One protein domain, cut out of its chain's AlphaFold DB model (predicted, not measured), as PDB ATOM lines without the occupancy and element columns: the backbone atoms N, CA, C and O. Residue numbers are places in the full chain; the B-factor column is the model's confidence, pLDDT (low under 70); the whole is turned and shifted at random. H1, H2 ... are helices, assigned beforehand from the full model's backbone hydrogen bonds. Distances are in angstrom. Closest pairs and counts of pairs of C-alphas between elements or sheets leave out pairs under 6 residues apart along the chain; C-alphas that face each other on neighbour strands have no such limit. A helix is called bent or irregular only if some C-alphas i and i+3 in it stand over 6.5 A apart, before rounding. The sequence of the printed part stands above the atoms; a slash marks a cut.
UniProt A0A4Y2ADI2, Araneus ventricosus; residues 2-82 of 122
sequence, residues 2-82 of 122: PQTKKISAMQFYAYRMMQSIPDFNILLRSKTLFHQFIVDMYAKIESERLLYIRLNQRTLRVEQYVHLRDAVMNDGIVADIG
ATOM      1  N   PRO A   2      -2.273 -11.565  73.597       47.22
ATOM      2  CA  PRO A   2      -1.421 -11.891  72.465       47.22
ATOM      3  C   PRO A   2      -1.462 -13.407  72.263       47.22
ATOM      4  O   PRO A   2      -0.872 -14.162  73.028       47.22
ATOM      5  N   GLN A   3      -2.195 -13.873  71.252       51.97
ATOM      6  CA  GLN A   3      -2.047 -15.255  70.809       51.97
ATOM      7  C   GLN A   3      -0.738 -15.356  70.025       51.97
ATOM      8  O   GLN A   3      -0.663 -14.924  68.877       51.97
ATOM      9  N   THR A   4       0.297 -15.939  70.629       59.41
ATOM     10  CA  THR A   4       1.567 -16.319  69.981       59.41
ATOM     11  C   THR A   4       1.371 -17.518  69.049       59.41
ATOM     12  O   THR A   4       2.066 -18.530  69.134       59.41
ATOM     13  N   LYS A   5       0.374 -17.443  68.167       73.50
ATOM     14  CA  LYS A   5       0.117 -18.447  67.141       73.50
ATOM     15  C   LYS A   5       0.959 -18.073  65.928       73.50
ATOM     16  O   LYS A   5       0.805 -16.981  65.392       73.50
ATOM     17  N   LYS A   6       1.874 -18.951  65.508       77.56
ATOM     18  CA  LYS A   6       2.613 -18.766  64.251       77.56
ATOM     19  C   LYS A   6       1.602 -18.831  63.101       77.56
ATOM     20  O   LYS A   6       0.942 -19.852  62.928       77.56
ATOM     21  N   ILE A   7       1.448 -17.728  62.375       80.69
ATOM     22  CA  ILE A   7       0.530 -17.597  61.237       80.69
ATOM     23  C   ILE A   7       1.331 -17.865  59.960       80.69
ATOM     24  O   ILE A   7       2.449 -17.372  59.823       80.69
ATOM     25  N   SER A   8       0.781 -18.651  59.033       83.81
ATOM     26  CA  SER A   8       1.395 -18.833  57.709       83.81
ATOM     27  C   SER A   8       1.330 -17.530  56.907       83.81
ATOM     28  O   SER A   8       0.326 -16.819  56.984       83.81
ATOM     29  N   ALA A   9       2.339 -17.248  56.076       84.00
ATOM     30  CA  ALA A   9       2.316 -16.115  55.151       84.00
ATOM     31  C   ALA A   9       1.012 -16.069  54.331       84.00
ATOM     32  O   ALA A   9       0.398 -15.014  54.193       84.00
ATOM     33  N   MET A  10       0.509 -17.231  53.898       84.62
ATOM     34  CA  MET A  10      -0.772 -17.346  53.196       84.62
ATOM     35  C   MET A  10      -1.950 -16.818  54.025       84.62
ATOM     36  O   MET A  10      -2.760 -16.048  53.521       84.62
ATOM     37  N   GLN A  11      -2.044 -17.203  55.301       84.88
ATOM     38  CA  GLN A  11      -3.122 -16.758  56.191       84.88
ATOM     39  C   GLN A  11      -3.031 -15.256  56.475       84.88
ATOM     40  O   GLN A  11      -4.049 -14.568  56.500       84.88
ATOM     41  N   PHE A  12      -1.812 -14.742  56.643       86.06
ATOM     42  CA  PHE A  12      -1.568 -13.319  56.846       86.06
ATOM     43  C   PHE A  12      -1.989 -12.486  55.624       86.06
ATOM     44  O   PHE A  12      -2.704 -11.491  55.763       86.06
ATOM     45  N   TYR A  13      -1.601 -12.905  54.417       85.12
ATOM     46  CA  TYR A  13      -1.960 -12.193  53.191       85.12
ATOM     47  C   TYR A  13      -3.439 -12.342  52.832       85.12
ATOM     48  O   TYR A  13      -4.049 -11.354  52.428       85.12
ATOM     49  N   ALA A  14      -4.043 -13.514  53.052       84.62
ATOM     50  CA  ALA A  14      -5.477 -13.718  52.849       84.62
ATOM     51  C   ALA A  14      -6.310 -12.783  53.738       84.62
ATOM     52  O   ALA A  14      -7.229 -12.130  53.248       84.62
ATOM     53  N   TYR A  15      -5.936 -12.642  55.014       83.12
ATOM     54  CA  TYR A  15      -6.577 -11.691  55.923       83.12
ATOM     55  C   TYR A  15      -6.455 -10.244  55.424       83.12
ATOM     56  O   TYR A  15      -7.432  -9.505  55.421       83.12
ATOM     57  N   ARG A  16      -5.275  -9.848  54.937       78.75
ATOM     58  CA  ARG A  16      -5.029  -8.486  54.435       78.75
ATOM     59  C   ARG A  16      -5.776  -8.167  53.131       78.75
ATOM     60  O   ARG A  16      -6.059  -7.000  52.857       78.75
ATOM     61  N   MET A  17      -6.062  -9.188  52.322       77.12
ATOM     62  CA  MET A  17      -6.856  -9.074  51.093       77.12
ATOM     63  C   MET A  17      -8.365  -9.106  51.355       77.12
ATOM     64  O   MET A  17      -9.129  -8.571  50.555       77.12
ATOM     65  N   MET A  18      -8.799  -9.715  52.459       78.62
ATOM     66  CA  MET A  18     -10.208  -9.778  52.824       78.62
ATOM     67  C   MET A  18     -10.738  -8.366  53.115       78.62
ATOM     68  O   MET A  18     -10.169  -7.612  53.904       78.62
ATOM     69  N   GLN A  19     -11.831  -7.984  52.450       66.75
ATOM     70  CA  GLN A  19     -12.524  -6.729  52.741       66.75
ATOM     71  C   GLN A  19     -13.305  -6.880  54.045       66.75
ATOM     72  O   GLN A  19     -14.267  -7.642  54.105       66.75
ATOM     73  N   SER A  20     -12.905  -6.139  55.077       61.84
ATOM     74  CA  SER A  20     -13.724  -5.938  56.271       61.84
ATOM     75  C   SER A  20     -14.508  -4.641  56.090       61.84
ATOM     76  O   SER A  20     -13.932  -3.557  56.076       61.84
ATOM     77  N   ILE A  21     -15.817  -4.745  55.884       55.09
ATOM     78  CA  ILE A  21     -16.732  -3.597  55.833       55.09
ATOM     79  C   ILE A  21     -16.831  -3.099  57.288       55.09
ATOM     80  O   ILE A  21     -17.363  -3.849  58.108       55.09
ATOM     81  N   PRO A  22     -16.236  -1.944  57.667       66.62
ATOM     82  CA  PRO A  22     -16.356  -0.645  56.995       66.62
ATOM     83  C   PRO A  22     -15.017   0.068  56.678       66.62
ATOM     84  O   PRO A  22     -15.018   1.269  56.407       66.62
ATOM     85  N   ASP A  23     -13.876  -0.627  56.710       63.94
ATOM     86  CA  ASP A  23     -12.556   0.018  56.686       63.94
ATOM     87  C   ASP A  23     -12.037   0.338  55.272       63.94
ATOM     88  O   ASP A  23     -12.184  -0.428  54.313       63.94
ATOM     89  N   PHE A  24     -11.358   1.482  55.141       67.12
ATOM     90  CA  PHE A  24     -10.722   1.915  53.895       67.12
ATOM     91  C   PHE A  24      -9.480   1.068  53.583       67.12
ATOM     92  O   PHE A  24      -8.389   1.307  54.101       67.12
ATOM     93  N   ASN A  25      -9.621   0.085  52.690       72.62
ATOM     94  CA  ASN A  25      -8.496  -0.743  52.262       72.62
ATOM     95  C   ASN A  25      -7.751  -0.106  51.071       72.62
ATOM     96  O   ASN A  25      -8.119  -0.284  49.904       72.62
ATOM     97  N   ILE A  26      -6.672   0.628  51.377       74.44
ATOM     98  CA  ILE A  26      -5.795   1.300  50.397       74.44
ATOM     99  C   ILE A  26      -5.285   0.316  49.334       74.44
ATOM    100  O   ILE A  26      -5.207   0.666  48.154       74.44
ATOM    101  N   LEU A  27      -4.977  -0.925  49.729       74.94
ATOM    102  CA  LEU A  27      -4.419  -1.928  48.824       74.94
ATOM    103  C   LEU A  27      -5.401  -2.269  47.708       74.94
ATOM    104  O   LEU A  27      -5.020  -2.234  46.546       74.94
ATOM    105  N   LEU A  28      -6.669  -2.507  48.031       74.56
ATOM    106  CA  LEU A  28      -7.676  -2.905  47.041       74.56
ATOM    107  C   LEU A  28      -8.058  -1.770  46.087       74.56
ATOM    108  O   LEU A  28      -8.443  -2.016  44.946       74.56
ATOM    109  N   ARG A  29      -7.912  -0.512  46.516       76.56
ATOM    110  CA  ARG A  29      -8.212   0.655  45.674       76.56
ATOM    111  C   ARG A  29      -7.080   1.021  44.715       76.56
ATOM    112  O   ARG A  29      -7.303   1.755  43.755       76.56
ATOM    113  N   SER A  30      -5.884   0.483  44.942       76.81
ATOM    114  CA  SER A  30      -4.659   0.856  44.230       76.81
ATOM    115  C   SER A  30      -4.512   0.270  42.809       76.81
ATOM    116  O   SER A  30      -3.449   0.391  42.207       76.81
ATOM    117  N   LYS A  31      -5.577  -0.309  42.226       81.50
ATOM    118  CA  LYS A  31      -5.654  -0.841  40.846       81.50
ATOM    119  C   LYS A  31      -4.391  -1.604  40.420       81.50
ATOM    120  O   LYS A  31      -4.222  -2.755  40.792       81.50
ATOM    121  N   THR A  32      -3.508  -1.003  39.628       86.56
ATOM    122  CA  THR A  32      -2.293  -1.645  39.099       86.56
ATOM    123  C   THR A  32      -1.335  -2.093  40.203       86.56
ATOM    124  O   THR A  32      -0.824  -3.209  40.146       86.56
ATOM    125  N   LEU A  33      -1.165  -1.285  41.251       85.06
ATOM    126  CA  LEU A  33      -0.322  -1.626  42.401       85.06
ATOM    127  C   LEU A  33      -0.875  -2.823  43.181       85.06
ATOM    128  O   LEU A  33      -0.102  -3.624  43.701       85.06
ATOM    129  N   PHE A  34      -2.199  -2.999  43.206       84.44
ATOM    130  CA  PHE A  34      -2.827  -4.170  43.818       84.44
ATOM    131  C   PHE A  34      -2.457  -5.462  43.083       84.44
ATOM    132  O   PHE A  34      -2.125  -6.460  43.718       84.44
ATOM    133  N   HIS A  35      -2.452  -5.435  41.749       86.19
ATOM    134  CA  HIS A  35      -2.059  -6.593  40.945       86.19
ATOM    135  C   HIS A  35      -0.587  -6.947  41.169       86.19
ATOM    136  O   HIS A  35      -0.268  -8.112  41.395       86.19
ATOM    137  N   GLN A  36       0.300  -5.946  41.186       89.50
ATOM    138  CA  GLN A  36       1.717  -6.163  41.484       89.50
ATOM    139  C   GLN A  36       1.914  -6.743  42.890       89.50
ATOM    140  O   GLN A  36       2.691  -7.678  43.073       89.50
ATOM    141  N   PHE A  37       1.168  -6.230  43.869       87.56
ATOM    142  CA  PHE A  37       1.183  -6.744  45.231       87.56
ATOM    143  C   PHE A  37       0.745  -8.212  45.294       87.56
ATOM    144  O   PHE A  37       1.439  -9.014  45.911       87.56
ATOM    145  N   ILE A  38      -0.356  -8.593  44.634       87.69
ATOM    146  CA  ILE A  38      -0.819  -9.991  44.604       87.69
ATOM    147  C   ILE A  38       0.260 -10.915  44.034       87.69
ATOM    148  O   ILE A  38       0.542 -11.954  44.632       87.69
ATOM    149  N   VAL A  39       0.869 -10.540  42.907       90.31
ATOM    150  CA  VAL A  39       1.895 -11.359  42.248       90.31
ATOM    151  C   VAL A  39       3.127 -11.519  43.143       90.31
ATOM    152  O   VAL A  39       3.612 -12.638  43.310       90.31
ATOM    153  N   ASP A  40       3.595 -10.440  43.778       90.31
ATOM    154  CA  ASP A  40       4.734 -10.492  44.705       90.31
ATOM    155  C   ASP A  40       4.428 -11.360  45.939       90.31
ATOM    156  O   ASP A  40       5.259 -12.161  46.372       90.31
ATOM    157  N   MET A  41       3.216 -11.265  46.500       90.00
ATOM    158  CA  MET A  41       2.828 -12.099  47.645       90.00
ATOM    159  C   MET A  41       2.715 -13.575  47.254       90.00
ATOM    160  O   MET A  41       3.158 -14.440  48.008       90.00
ATOM    161  N   TYR A  42       2.165 -13.869  46.073       88.06
ATOM    162  CA  TYR A  42       2.098 -15.231  45.546       88.06
ATOM    163  C   TYR A  42       3.497 -15.834  45.380       88.06
ATOM    164  O   TYR A  42       3.746 -16.939  45.859       88.06
ATOM    165  N   ALA A  43       4.437 -15.084  44.794       90.06
ATOM    166  CA  ALA A  43       5.820 -15.527  44.631       90.06
ATOM    167  C   ALA A  43       6.502 -15.833  45.977       90.06
ATOM    168  O   ALA A  43       7.224 -16.827  46.086       90.06
ATOM    169  N   LYS A  44       6.240 -15.034  47.022       90.06
ATOM    170  CA  LYS A  44       6.748 -15.291  48.383       90.06
ATOM    171  C   LYS A  44       6.187 -16.580  48.972       90.06
ATOM    172  O   LYS A  44       6.960 -17.414  49.441       90.06
ATOM    173  N   ILE A  45       4.867 -16.766  48.905       88.75
ATOM    174  CA  ILE A  45       4.208 -17.976  49.415       88.75
ATOM    175  C   ILE A  45       4.741 -19.217  48.689       88.75
ATOM    176  O   ILE A  45       5.085 -20.208  49.332       88.75
ATOM    177  N   GLU A  46       4.844 -19.176  47.360       85.25
ATOM    178  CA  GLU A  46       5.361 -20.314  46.596       85.25
ATOM    179  C   GLU A  46       6.845 -20.578  46.870       85.25
ATOM    180  O   GLU A  46       7.248 -21.735  46.987       85.25
ATOM    181  N   SER A  47       7.655 -19.540  47.081       87.06
ATOM    182  CA  SER A  47       9.057 -19.709  47.482       87.06
ATOM    183  C   SER A  47       9.184 -20.438  48.824       87.06
ATOM    184  O   SER A  47       9.989 -21.365  48.951       87.06
ATOM    185  N   GLU A  48       8.359 -20.084  49.816       87.00
ATOM    186  CA  GLU A  48       8.307 -20.787  51.104       87.00
ATOM    187  C   GLU A  48       7.859 -22.248  50.946       87.00
ATOM    188  O   GLU A  48       8.441 -23.149  51.557       87.00
ATOM    189  N   ARG A  49       6.864 -22.515  50.090       85.31
ATOM    190  CA  ARG A  49       6.398 -23.880  49.794       85.31
ATOM    191  C   ARG A  49       7.477 -24.722  49.119       85.31
ATOM    192  O   ARG A  49       7.685 -25.870  49.509       85.31
ATOM    193  N   LEU A  50       8.189 -24.162  48.145       83.81
ATOM    194  CA  LEU A  50       9.301 -24.834  47.471       83.81
ATOM    195  C   LEU A  50      10.456 -25.115  48.434       83.81
ATOM    196  O   LEU A  50      11.035 -26.202  48.402       83.81
ATOM    197  N   LEU A  51      10.761 -24.175  49.332       85.88
ATOM    198  CA  LEU A  51      11.750 -24.384  50.386       85.88
ATOM    199  C   LEU A  51      11.320 -25.508  51.335       85.88
ATOM    200  O   LEU A  51      12.127 -26.377  51.661       85.88
ATOM    201  N   TYR A  52      10.046 -25.546  51.729       83.25
ATOM    202  CA  TYR A  52       9.506 -26.633  52.541       83.25
ATOM    203  C   TYR A  52       9.657 -27.987  51.842       83.25
ATOM    204  O   TYR A  52      10.138 -28.938  52.458       83.25
ATOM    205  N   ILE A  53       9.313 -28.068  50.552       80.81
ATOM    206  CA  ILE A  53       9.472 -29.279  49.738       80.81
ATOM    207  C   ILE A  53      10.944 -29.688  49.658       80.81
ATOM    208  O   ILE A  53      11.235 -30.872  49.793       80.81
ATOM    209  N   ARG A  54      11.873 -28.739  49.483       79.06
ATOM    210  CA  ARG A  54      13.325 -28.992  49.454       79.06
ATOM    211  C   ARG A  54      13.830 -29.582  50.773       79.06
ATOM    212  O   ARG A  54      14.566 -30.564  50.754       79.06
ATOM    213  N   LEU A  55      13.438 -28.999  51.903       81.81
ATOM    214  CA  LEU A  55      13.925 -29.402  53.227       81.81
ATOM    215  C   LEU A  55      13.285 -30.706  53.724       81.81
ATOM    216  O   LEU A  55      13.936 -31.487  54.414       81.81
ATOM    217  N   ASN A  56      12.033 -30.968  53.345       76.81
ATOM    218  CA  ASN A  56      11.253 -32.113  53.824       76.81
ATOM    219  C   ASN A  56      11.137 -33.248  52.795       76.81
ATOM    220  O   ASN A  56      10.311 -34.141  52.960       76.81
ATOM    221  N   GLN A  57      11.985 -33.272  51.758       70.62
ATOM    222  CA  GLN A  57      12.011 -34.362  50.768       70.62
ATOM    223  C   GLN A  57      12.027 -35.749  51.428       70.62
ATOM    224  O   GLN A  57      11.324 -36.646  50.976       70.62
ATOM    225  N   ARG A  58      12.772 -35.908  52.536       67.81
ATOM    226  CA  ARG A  58      12.916 -37.186  53.255       67.81
ATOM    227  C   ARG A  58      11.618 -37.722  53.862       67.81
ATOM    228  O   ARG A  58      11.443 -38.932  53.943       67.81
ATOM    229  N   THR A  59      10.718 -36.840  54.278       66.50
ATOM    230  CA  THR A  59       9.465 -37.213  54.949       66.50
ATOM    231  C   THR A  59       8.296 -37.338  53.970       66.50
ATOM    232  O   THR A  59       7.333 -38.044  54.254       66.50
ATOM    233  N   LEU A  60       8.394 -36.735  52.779       65.00
ATOM    234  CA  LEU A  60       7.356 -36.727  51.736       65.00
ATOM    235  C   LEU A  60       7.298 -38.016  50.881       65.00
ATOM    236  O   LEU A  60       6.981 -37.956  49.696       65.00
ATOM    237  N   ARG A  61       7.531 -39.190  51.490       60.44
ATOM    238  CA  ARG A  61       7.548 -40.525  50.841       60.44
ATOM    239  C   ARG A  61       8.641 -40.685  49.774       60.44
ATOM    240  O   ARG A  61       8.369 -40.894  48.595       60.44
ATOM    241  N   VAL A  62       9.895 -40.669  50.224       54.50
ATOM    242  CA  VAL A  62      11.078 -40.963  49.391       54.50
ATOM    243  C   VAL A  62      11.034 -42.343  48.741       54.50
ATOM    244  O   VAL A  62      11.637 -42.504  47.692       54.50
ATOM    245  N   GLU A  63      10.317 -43.325  49.297       55.38
ATOM    246  CA  GLU A  63      10.322 -44.715  48.805       55.38
ATOM    247  C   GLU A  63       9.968 -44.846  47.314       55.38
ATOM    248  O   GLU A  63      10.619 -45.596  46.595       55.38
ATOM    249  N   GLN A  64       9.019 -44.053  46.802       58.44
ATOM    250  CA  GLN A  64       8.679 -44.049  45.368       58.44
ATOM    251  C   GLN A  64       9.743 -43.367  44.497       58.44
ATOM    252  O   GLN A  64       9.823 -43.605  43.294       58.44
ATOM    253  N   TYR A  65      10.569 -42.519  45.103       58.38
ATOM    254  CA  TYR A  65      11.622 -41.767  44.436       58.38
ATOM    255  C   TYR A  65      12.997 -42.422  44.552       58.38
ATOM    256  O   TYR A  65      13.888 -41.988  43.834       58.38
ATOM    257  N   VAL A  66      13.181 -43.454  45.389       59.88
ATOM    258  CA  VAL A  66      14.446 -44.207  45.491       59.88
ATOM    259  C   VAL A  66      14.817 -44.790  44.132       59.88
ATOM    260  O   VAL A  66      15.890 -44.492  43.628       59.88
ATOM    261  N   HIS A  67      13.895 -45.496  43.471       63.59
ATOM    262  CA  HIS A  67      14.163 -46.086  42.154       63.59
ATOM    263  C   HIS A  67      14.402 -45.028  41.066       63.59
ATOM    264  O   HIS A  67      15.239 -45.221  40.190       63.59
ATOM    265  N   LEU A  68      13.702 -43.886  41.129       63.28
ATOM    266  CA  LEU A  68      13.914 -42.772  40.196       63.28
ATOM    267  C   LEU A  68      15.276 -42.105  40.428       63.28
ATOM    268  O   LEU A  68      15.988 -41.795  39.482       63.28
ATOM    269  N   ARG A  69      15.642 -41.894  41.693       63.50
ATOM    270  CA  ARG A  69      16.939 -41.356  42.099       63.50
ATOM    271  C   ARG A  69      18.056 -42.304  41.687       63.50
ATOM    272  O   ARG A  69      19.053 -41.833  41.162       63.50
ATOM    273  N   ASP A  70      17.886 -43.608  41.864       65.38
ATOM    274  CA  ASP A  70      18.883 -44.609  41.485       65.38
ATOM    275  C   ASP A  70      19.011 -44.744  39.956       65.38
ATOM    276  O   ASP A  70      20.119 -44.913  39.453       65.38
ATOM    277  N   ALA A  71      17.921 -44.572  39.194       65.62
ATOM    278  CA  ALA A  71      17.975 -44.469  37.732       65.62
ATOM    279  C   ALA A  71      18.742 -43.214  37.271       65.62
ATOM    280  O   ALA A  71      19.631 -43.313  36.434       65.62
ATOM    281  N   VAL A  72      18.475 -42.050  37.880       65.31
ATOM    282  CA  VAL A  72      19.181 -40.789  37.572       65.31
ATOM    283  C   VAL A  72      20.664 -40.847  37.964       65.31
ATOM    284  O   VAL A  72      21.503 -40.292  37.267       65.31
ATOM    285  N   MET A  73      21.011 -41.525  39.063       64.56
ATOM    286  CA  MET A  73      22.409 -41.701  39.484       64.56
ATOM    287  C   MET A  73      23.201 -42.620  38.538       64.56
ATOM    288  O   MET A  73      24.416 -42.461  38.436       64.56
ATOM    289  N   ASN A  74      22.539 -43.556  37.847       66.06
ATOM    290  CA  ASN A  74      23.177 -44.448  36.873       66.06
ATOM    291  C   ASN A  74      23.445 -43.782  35.509       66.06
ATOM    292  O   ASN A  74      24.376 -44.199  34.825       66.06
ATOM    293  N   ASP A  75      22.704 -42.730  35.138       64.75
ATOM    294  CA  ASP A  75      22.834 -42.040  33.837       64.75
ATOM    295  C   ASP A  75      23.948 -40.970  33.775       64.75
ATOM    296  O   ASP A  75      24.175 -40.350  32.735       64.75
ATOM    297  N   GLY A  76      24.729 -40.815  34.848       61.25
ATOM    298  CA  GLY A  76      26.024 -40.136  34.810       61.25
ATOM    299  C   GLY A  76      26.030 -38.663  35.239       61.25
ATOM    300  O   GLY A  76      25.098 -37.897  35.024       61.25
ATOM    301  N   ILE A  77      27.181 -38.276  35.807       57.16
ATOM    302  CA  ILE A  77      27.571 -36.929  36.274       57.16
ATOM    303  C   ILE A  77      26.997 -36.552  37.653       57.16
ATOM    304  O   ILE A  77      26.276 -35.583  37.845       57.16
ATOM    305  N   VAL A  78      27.417 -37.298  38.676       55.06
ATOM    306  CA  VAL A  78      27.085 -37.054  40.096       55.06
ATOM    307  C   VAL A  78      27.726 -35.764  40.654       55.06
ATOM    308  O   VAL A  78      27.298 -35.263  41.690       55.06
ATOM    309  N   ALA A  79      28.739 -35.205  39.983       55.91
ATOM    310  CA  ALA A  79      29.514 -34.069  40.496       55.91
ATOM    311  C   ALA A  79      28.923 -32.682  40.174       55.91
ATOM    312  O   ALA A  79      29.226 -31.733  40.890       55.91
ATOM    313  N   ASP A  80      28.078 -32.570  39.143       54.84
ATOM    314  CA  ASP A  80      27.588 -31.274  38.624       54.84
ATOM    315  C   ASP A  80      26.069 -31.085  38.804       54.84
ATOM    316  O   ASP A  80      25.503 -30.015  38.581       54.84
ATOM    317  N   ILE A  81      25.383 -32.134  39.262       55.06
ATOM    318  CA  ILE A  81      23.952 -32.101  39.539       55.06
ATOM    319  C   ILE A  81      23.788 -31.616  40.978       55.06
ATOM    320  O   ILE A  81      23.865 -32.387  41.937       55.06
ATOM    321  N   GLY A  82      23.569 -30.309  41.139       56.38
ATOM    322  CA  GLY A  82      23.075 -29.745  42.396       56.38
ATOM    323  C   GLY A  82      21.894 -30.559  42.948       56.38
ATOM    324  O   GLY A  82      21.212 -31.261  42.209       56.38
TER     325      GLY A  82
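This is residues 2 to 82 of the 122 residues of a protein of Araneus ventricosus (UniProt A0A4Y2ADI2). A long helix, H3, makes much of the length; short H1 folds back beside part of it, with small H2 near the turn, and H4 lies off beyond H3's far end. Residues 2 to 7 stick out. The printed part, 81 residues, is all helix, with H1 to H4 in chain order and no named strand. It is extended, with a radius of gyration of the C-alphas of 20.3 A and spans of 62 by 34 by 19 A.

H1, residues 9 to 17, only just touches residues 41 to 45 of H3, residues 32 to 55, with 3 pairs of C-alphas within 8 A; the closest, Met 10 and Ile 45, are 6.3 A apart. They run opposite ways at a shallow tilt of 16 degrees. H2, residues 26 to 29, and H3 only just touch, only at the corner, with 3 such pairs; the closest C-alphas, Leu 27 and Phe 34, are 5.7 A apart. H4, residues 63 to 74, is apart from H1, H2 and H3. Every O i to N i+4 pair is within hydrogen-bond range in H1 and H3, 6 of 8 in H4; H2 is too short for one.

H1, 12.3 A long, begins at C-alpha 9 (2.316, -16.115, 55.151). H2 spans 5.3 A and H3 35.1 A. H4, 17.5 A, ends at C-alpha 74 (23.177, -44.448, 36.873) and is only just irregular: C-alphas 64 and 67 are 6.7 A apart.

The C-alphas farthest apart, Pro 22 and Asn 74, are 62.3 A apart. The printed part has no cut and no long link. In this model, pLDDT is under 70 at residues 2 to 4, 19 to 24 and 58 to 82.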